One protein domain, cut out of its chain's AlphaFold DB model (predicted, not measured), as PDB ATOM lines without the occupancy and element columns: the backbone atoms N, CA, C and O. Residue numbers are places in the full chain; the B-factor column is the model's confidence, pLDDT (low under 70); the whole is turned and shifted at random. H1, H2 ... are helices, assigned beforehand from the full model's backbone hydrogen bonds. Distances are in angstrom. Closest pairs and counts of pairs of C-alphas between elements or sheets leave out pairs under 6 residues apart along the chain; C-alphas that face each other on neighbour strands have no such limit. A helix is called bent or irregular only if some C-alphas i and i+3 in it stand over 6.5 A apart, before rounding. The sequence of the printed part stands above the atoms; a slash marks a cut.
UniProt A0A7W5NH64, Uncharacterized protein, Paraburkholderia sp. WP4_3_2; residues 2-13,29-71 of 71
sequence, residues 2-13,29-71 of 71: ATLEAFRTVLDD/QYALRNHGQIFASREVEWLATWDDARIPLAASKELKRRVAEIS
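Overview. This is residues 2 to 13 and 29 to 71 of the 71 residues of an uncharacterized protein of Paraburkholderia sp. WP4_3_2 (UniProt A0A7W5NH64). Two short helices, H2 and H3, pack on the long helix H4, while H1 is a separate piece toward one end of an elongated outline. The printed part has 55 residues with four named helices, H1 to H4, and no named strand: all helix. It is compact, with a radius of gyration of the C-alphas of 11.3 A and spans of 41 by 21 by 17 A.

Arrangement. H1, residues 2 to 12, touches no helix. H2, residues 29 to 38, touches H4, residues 54 to 70; their closest C-alphas, of Gln 29 and Ile 55, are 5.6 A apart. They run the same way at a shallow tilt of 32 degrees, only just short of steep. H2 is irregular: C-alphas 34 and 37 are 8.6 A apart. H3, residues 41 to 47, forms a helical hairpin with H4, opposite ways at a shallow tilt of 20 degrees; their closest C-alphas, of Val 44 and Ala 59, are 5.4 A apart. Every O i to N i+4 pair is within hydrogen-bond range in H1 and H3, 3 of 6 in H2 and 12 of 13 in H4.

Along the chain. H1, 15.3 A long, begins at C-alpha 2 (-23.992, -16.208, 4.508). H4, 25.5 A long, ends at C-alpha 70 (-46.658, -19.834, 20.462).

Size, cuts and confidence. Residues 14 to 28 are not printed; C-alphas 13 and 29 are 19.8 A apart across this cut. Residue 71 is under pLDDT 70.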
ATOM      1  N   ALA A   2     -25.377 -16.386   4.987       88.62
ATOM      2  CA  ALA A   2     -23.992 -16.208   4.508       88.62
ATOM      3  C   ALA A   2     -22.919 -16.082   5.615       88.62
ATOM      4  O   ALA A   2     -21.862 -16.696   5.533       88.62
ATOM      5  N   THR A   3     -23.194 -15.337   6.692       93.19
ATOM      6  CA  THR A   3     -22.272 -15.215   7.836       93.19
ATOM      7  C   THR A   3     -22.039 -16.539   8.571       93.19
ATOM      8  O   THR A   3     -20.907 -16.864   8.912       93.19
ATOM      9  N   LEU A   4     -23.097 -17.316   8.822       95.62
ATOM     10  CA  LEU A   4     -22.988 -18.596   9.525       95.62
ATOM     11  C   LEU A   4     -22.305 -19.658   8.647       95.62
ATOM     12  O   LEU A   4     -21.555 -20.482   9.157       95.62
ATOM     13  N   GLU A   5     -22.502 -19.601   7.328       95.69
ATOM     14  CA  GLU A   5     -21.773 -20.428   6.352       95.69
ATOM     15  C   GLU A   5     -20.278 -20.090   6.320       95.69
ATOM     16  O   GLU A   5     -19.437 -20.993   6.306       95.69
ATOM     17  N   ALA A   6     -19.930 -18.801   6.392       96.69
ATOM     18  CA  ALA A   6     -18.541 -18.372   6.519       96.69
ATOM     19  C   ALA A   6     -17.909 -18.905   7.816       96.69
ATOM     20  O   ALA A   6     -16.801 -19.437   7.788       96.69
ATOM     21  N   PHE A   7     -18.627 -18.846   8.942       96.44
ATOM     22  CA  PHE A   7     -18.158 -19.453  10.188       96.44
ATOM     23  C   PHE A   7     -18.000 -20.965  10.080       96.44
ATOM     24  O   PHE A   7     -16.979 -21.479  10.525       96.44
ATOM     25  N   ARG A   8     -18.945 -21.675   9.455       95.12
ATOM     26  CA  ARG A   8     -18.816 -23.121   9.241       95.12
ATOM     27  C   ARG A   8     -17.564 -23.451   8.429       95.12
ATOM     28  O   ARG A   8     -16.797 -24.310   8.836       95.12
ATOM     29  N   THR A   9     -17.302 -22.690   7.365       96.06
ATOM     30  CA  THR A   9     -16.089 -22.838   6.544       96.06
ATOM     31  C   THR A   9     -14.817 -22.676   7.380       96.06
ATOM     32  O   THR A   9     -13.917 -23.505   7.301       96.06
ATOM     33  N   VAL A  10     -14.756 -21.648   8.234       95.94
ATOM     34  CA  VAL A  10     -13.616 -21.426   9.142       95.94
ATOM     35  C   VAL A  10     -13.476 -22.563  10.163       95.94
ATOM     36  O   VAL A  10     -12.363 -22.973  10.486       95.94
ATOM     37  N   LEU A  11     -14.590 -23.091  10.672       95.38
ATOM     38  CA  LEU A  11     -14.598 -24.190  11.639       95.38
ATOM     39  C   LEU A  11     -14.256 -25.552  11.026       95.38
ATOM     40  O   LEU A  11     -13.781 -26.411  11.765       95.38
ATOM     41  N   ASP A  12     -14.462 -25.740   9.725       94.75
ATOM     42  CA  ASP A  12     -14.116 -26.970   9.006       94.75
ATOM     43  C   ASP A  12     -12.667 -26.964   8.490       94.75
ATOM     44  O   ASP A  12     -12.072 -28.026   8.319       94.75
ATOM     45  N   ASP A  13     -12.064 -25.789   8.275       96.56
ATOM     46  CA  ASP A  13     -10.673 -25.682   7.825       96.56
ATOM     47  C   ASP A  13      -9.715 -26.152   8.932       96.56
ATOM     48  O   ASP A  13      -9.662 -25.494   9.970       96.56
ATOM     49  N   GLN A  29     -22.771 -19.636  20.798       97.31
ATOM     50  CA  GLN A  29     -23.459 -20.182  21.966       97.31
ATOM     51  C   GLN A  29     -24.042 -19.061  22.837       97.31
ATOM     52  O   GLN A  29     -25.195 -19.154  23.269       97.31
ATOM     53  N   TYR A  30     -23.266 -18.006  23.099       97.44
ATOM     54  CA  TYR A  30     -23.725 -16.852  23.865       97.44
ATOM     55  C   TYR A  30     -24.900 -16.157  23.171       97.44
ATOM     56  O   TYR A  30     -25.924 -15.901  23.809       97.44
ATOM     57  N   ALA A  31     -24.787 -15.897  21.867       97.12
ATOM     58  CA  ALA A  31     -25.839 -15.254  21.091       97.12
ATOM     59  C   ALA A  31     -27.134 -16.081  21.092       97.12
ATOM     60  O   ALA A  31     -28.198 -15.530  21.351       97.12
ATOM     61  N   LEU A  32     -27.056 -17.402  20.899       96.88
ATOM     62  CA  LEU A  32     -28.221 -18.294  20.957       96.88
ATOM     63  C   LEU A  32     -28.906 -18.276  22.329       96.88
ATOM     64  O   LEU A  32     -30.131 -18.287  22.404       96.88
ATOM     65  N   ARG A  33     -28.129 -18.241  23.419       96.25
ATOM     66  CA  ARG A  33     -28.668 -18.284  24.790       96.25
ATOM     67  C   ARG A  33     -29.319 -16.981  25.239       96.25
ATOM     68  O   ARG A  33     -30.275 -17.035  26.004       96.25
ATOM     69  N   ASN A  34     -28.781 -15.841  24.817       96.69
ATOM     70  CA  ASN A  34     -29.173 -14.533  25.358       96.69
ATOM     71  C   ASN A  34     -29.957 -13.682  24.353       96.69
ATOM     72  O   ASN A  34     -30.756 -12.832  24.739       96.69
ATOM     73  N   HIS A  35     -29.737 -13.914  23.062       95.94
ATOM     74  CA  HIS A  35     -30.286 -13.117  21.971       95.94
ATOM     75  C   HIS A  35     -30.848 -14.005  20.853       95.94
ATOM     76  O   HIS A  35     -30.836 -13.612  19.692       95.94
ATOM     77  N   GLY A  36     -31.361 -15.197  21.185       92.88
ATOM     78  CA  GLY A  36     -31.834 -16.191  20.216       92.88
ATOM     79  C   GLY A  36     -32.838 -15.658  19.185       92.88
ATOM     80  O   GLY A  36     -32.843 -16.110  18.045       92.88
ATOM     81  N   GLN A  37     -33.617 -14.630  19.528       93.12
ATOM     82  CA  GLN A  37     -34.590 -13.972  18.650       93.12
ATOM     83  C   GLN A  37     -33.982 -13.288  17.414       93.12
ATOM     84  O   GLN A  37     -34.707 -13.028  16.459       93.12
ATOM     85  N   ILE A  38     -32.675 -12.987  17.407       94.00
ATOM     86  CA  ILE A  38     -32.016 -12.371  16.240       94.00
ATOM     87  C   ILE A  38     -31.823 -13.368  15.090       94.00
ATOM     88  O   ILE A  38     -31.622 -12.958  13.951       94.00
ATOM     89  N   PHE A  39     -31.870 -14.671  15.386       95.62
ATOM     90  CA  PHE A  39     -31.718 -15.734  14.401       95.62
ATOM     91  C   PHE A  39     -33.067 -16.073  13.766       95.62
ATOM     92  O   PHE A  39     -34.072 -16.270  14.463       95.62
ATOM     93  N   ALA A  40     -33.089 -16.243  12.447       95.31
ATOM     94  CA  ALA A  40     -34.250 -16.827  11.782       95.31
ATOM     95  C   ALA A  40     -34.431 -18.295  12.216       95.31
ATOM     96  O   ALA A  40     -33.454 -18.977  12.514       95.31
ATOM     97  N   SER A  41     -35.662 -18.824  12.207       94.38
ATOM     98  CA  SER A  41     -35.921 -20.213  12.646       94.38
ATOM     99  C   SER A  41     -35.063 -21.238  11.901       94.38
ATOM    100  O   SER A  41     -34.405 -22.050  12.541       94.38
ATOM    101  N   ARG A  42     -34.939 -21.098  10.574       95.75
ATOM    102  CA  ARG A  42     -34.065 -21.948   9.746       95.75
ATOM    103  C   ARG A  42     -32.586 -21.908  10.155       95.75
ATOM    104  O   ARG A  42     -31.864 -22.872   9.949       95.75
ATOM    105  N   GLU A  43     -32.111 -20.778  10.683       97.06
ATOM    106  CA  GLU A  43     -30.718 -20.633  11.120       97.06
ATOM    107  C   GLU A  43     -30.507 -21.345  12.451       97.06
ATOM    108  O   GLU A  43     -29.498 -22.020  12.620       97.06
ATOM    109  N   VAL A  44     -31.476 -21.259  13.367       96.94
ATOM    110  CA  VAL A  44     -31.444 -22.012  14.628       96.94
ATOM    111  C   VAL A  44     -31.534 -23.516  14.366       96.94
ATOM    112  O   VAL A  44     -30.771 -24.281  14.949       96.94
ATOM    113  N   GLU A  45     -32.419 -23.945  13.466       96.25
ATOM    114  CA  GLU A  45     -32.537 -25.345  13.038       96.25
ATOM    115  C   GLU A  45     -31.229 -25.862  12.442       96.25
ATOM    116  O   GLU A  45     -30.767 -26.936  12.815       96.25
ATOM    117  N   TRP A  46     -30.591 -25.079  11.569       96.56
ATOM    118  CA  TRP A  46     -29.312 -25.461  10.985       96.56
ATOM    119  C   TRP A  46     -28.179 -25.500  12.020       96.56
ATOM    120  O   TRP A  46     -27.400 -26.449  12.047       96.56
ATOM    121  N   LEU A  47     -28.110 -24.529  12.934       96.62
ATOM    122  CA  LEU A  47     -27.151 -24.542  14.046       96.62
ATOM    123  C   LEU A  47     -27.350 -25.762  14.962       96.62
ATOM    124  O   LEU A  47     -26.387 -26.267  15.538       96.62
ATOM    125  N   ALA A  48     -28.574 -26.285  15.072       96.38
ATOM    126  CA  ALA A  48     -28.853 -27.484  15.854       96.38
ATOM    127  C   ALA A  48     -28.216 -28.766  15.287       96.38
ATOM    128  O   ALA A  48     -28.145 -29.763  16.004       96.38
ATOM    129  N   THR A  49     -27.727 -28.749  14.042       95.62
ATOM    130  CA  THR A  49     -27.075 -29.900  13.397       95.62
ATOM    131  C   THR A  49     -25.548 -29.825  13.417       95.62
ATOM    132  O   THR A  49     -24.901 -30.660  12.791       95.62
ATOM    133  N   TRP A  50     -24.954 -28.811  14.052       94.94
ATOM    134  CA  TRP A  50     -23.499 -28.634  14.069       94.94
ATOM    135  C   TRP A  50     -22.809 -29.625  15.017       94.94
ATOM    136  O   TRP A  50     -23.360 -29.995  16.048       94.94
ATOM    137  N   ASP A  51     -21.575 -30.017  14.687       90.81
ATOM    138  CA  ASP A  51     -20.862 -31.103  15.380       90.81
ATOM    139  C   ASP A  51     -20.423 -30.750  16.813       90.81
ATOM    140  O   ASP A  51     -20.390 -31.613  17.692       90.81
ATOM    141  N   ASP A  52     -20.098 -29.481  17.085       92.75
ATOM    142  CA  ASP A  52     -19.722 -29.045  18.433       92.75
ATOM    143  C   ASP A  52     -20.962 -28.956  19.327       92.75
ATOM    144  O   ASP A  52     -21.766 -28.032  19.198       92.75
ATOM    145  N   ALA A  53     -21.084 -29.888  20.279       91.94
ATOM    146  CA  ALA A  53     -22.244 -30.055  21.159       91.94
ATOM    147  C   ALA A  53     -22.696 -28.774  21.897       91.94
ATOM    148  O   ALA A  53     -23.862 -28.672  22.302       91.94
ATOM    149  N   ARG A  54     -21.816 -27.773  22.061       94.50
ATOM    150  CA  ARG A  54     -22.159 -26.473  22.658       94.50
ATOM    151  C   ARG A  54     -23.224 -25.729  21.854       94.50
ATOM    152  O   ARG A  54     -24.056 -25.057  22.479       94.50
ATOM    153  N   ILE A  55     -23.208 -25.852  20.525       96.62
ATOM    154  CA  ILE A  55     -24.135 -25.166  19.618       96.62
ATOM    155  C   ILE A  55     -25.501 -25.869  19.584       96.62
ATOM    156  O   ILE A  55     -26.480 -25.204  19.943       96.62
ATOM    157  N   PRO A  56     -25.624 -27.188  19.303       96.94
ATOM    158  CA  PRO A  56     -26.910 -27.880  19.329       96.94
ATOM    159  C   PRO A  56     -27.654 -27.766  20.649       96.94
ATOM    160  O   PRO A  56     -28.876 -27.611  20.658       96.94
ATOM    161  N   LEU A  57     -26.933 -27.785  21.774       96.62
ATOM    162  CA  LEU A  57     -27.547 -27.621  23.087       96.62
ATOM    163  C   LEU A  57     -28.207 -26.243  23.247       96.62
ATOM    164  O   LEU A  57     -29.285 -26.145  23.836       96.62
ATOM    165  N   ALA A  58     -27.571 -25.177  22.759       97.06
ATOM    166  CA  ALA A  58     -28.125 -23.827  22.822       97.06
ATOM    167  C   ALA A  58     -29.258 -23.630  21.804       97.06
ATOM    168  O   ALA A  58     -30.325 -23.144  22.176       97.06
ATOM    169  N   ALA A  59     -29.072 -24.091  20.565       97.19
ATOM    170  CA  ALA A  59     -30.073 -24.000  19.506       97.19
ATOM    171  C   ALA A  59     -31.354 -24.778  19.848       97.19
ATOM    172  O   ALA A  59     -32.457 -24.251  19.730       97.19
ATOM    173  N   SER A  60     -31.230 -25.996  20.384       95.69
ATOM    174  CA  SER A  60     -32.388 -26.802  20.796       95.69
ATOM    175  C   SER A  60     -33.184 -26.155  21.931       95.69
ATOM    176  O   SER A  60     -34.406 -26.290  21.985       95.69
ATOM    177  N   LYS A  61     -32.513 -25.459  22.860       95.44
ATOM    178  CA  LYS A  61     -33.196 -24.692  23.914       95.44
ATOM    179  C   LYS A  61     -33.975 -23.521  23.324       95.44
ATOM    180  O   LYS A  61     -35.111 -23.304  23.731       95.44
ATOM    181  N   GLU A  62     -33.392 -22.826  22.354       96.25
ATOM    182  CA  GLU A  62     -34.059 -21.730  21.656       96.25
ATOM    183  C   GLU A  62     -35.296 -22.207  20.881       96.25
ATOM    184  O   GLU A  62     -36.364 -21.616  21.007       96.25
ATOM    185  N   LEU A  63     -35.197 -23.322  20.149       95.38
ATOM    186  CA  LEU A  63     -36.345 -23.905  19.445       95.38
ATOM    187  C   LEU A  63     -37.478 -24.266  20.412       95.38
ATOM    188  O   LEU A  63     -38.632 -23.922  20.170       95.38
ATOM    189  N   LYS A  64     -37.150 -24.907  21.541       94.31
ATOM    190  CA  LYS A  64     -38.137 -25.233  22.582       94.31
ATOM    191  C   LYS A  64     -38.796 -23.982  23.165       94.31
ATOM    192  O   LYS A  64     -40.005 -23.993  23.373       94.31
ATOM    193  N   ARG A  65     -38.021 -22.915  23.402       93.94
ATOM    194  CA  ARG A  65     -38.541 -21.628  23.886       93.94
ATOM    195  C   ARG A  65     -39.568 -21.047  22.914       93.94
ATOM    196  O   ARG A  65     -40.667 -20.716  23.338       93.94
ATOM    197  N   ARG A  66     -39.253 -21.015  21.617       92.56
ATOM    198  CA  ARG A  66     -40.165 -20.504  20.575       92.56
ATOM    199  C   ARG A  66     -41.475 -21.281  20.501       92.56
ATOM    200  O   ARG A  66     -42.530 -20.681  20.364       92.56
ATOM    201  N   VAL A  67     -41.419 -22.610  20.609       91.38
ATOM    202  CA  VAL A  67     -42.633 -23.445  20.628       91.38
ATOM    203  C   VAL A  67     -43.507 -23.115  21.842       91.38
ATOM    204  O   VAL A  67     -44.725 -23.017  21.705       91.38
ATOM    205  N   ALA A  68     -42.896 -22.901  23.011       91.75
ATOM    206  CA  ALA A  68     -43.613 -22.535  24.230       91.75
ATOM    207  C   ALA A  68     -44.241 -21.130  24.172       91.75
ATOM    208  O   ALA A  68     -45.274 -20.922  24.787       91.75
ATOM    209  N   GLU A  69     -43.649 -20.181  23.440       87.12
ATOM    210  CA  GLU A  69     -44.194 -18.819  23.270       87.12
ATOM    211  C   GLU A  69     -45.402 -18.755  22.318       87.12
ATOM    212  O   GLU A  69     -46.174 -17.801  22.368       87.12
ATOM    213  N   ILE A  70     -45.555 -19.749  21.437       81.38
ATOM    214  CA  ILE A  70     -46.658 -19.834  20.462       81.38
ATOM    215  C   ILE A  70     -47.860 -20.621  21.027       81.38
ATOM    216  O   ILE A  70     -48.961 -20.514  20.486       81.38
ATOM    217  N   SER A  71     -47.649 -21.412  22.088       63.19
ATOM    218  CA  SER A  71     -48.662 -22.273  22.728       63.19
ATOM    219  C   SER A  71     -49.441 -21.538  23.814       63.19
ATOM    220  O   SER A  71     -50.662 -21.789  23.913       63.19
TER     221      SER A  71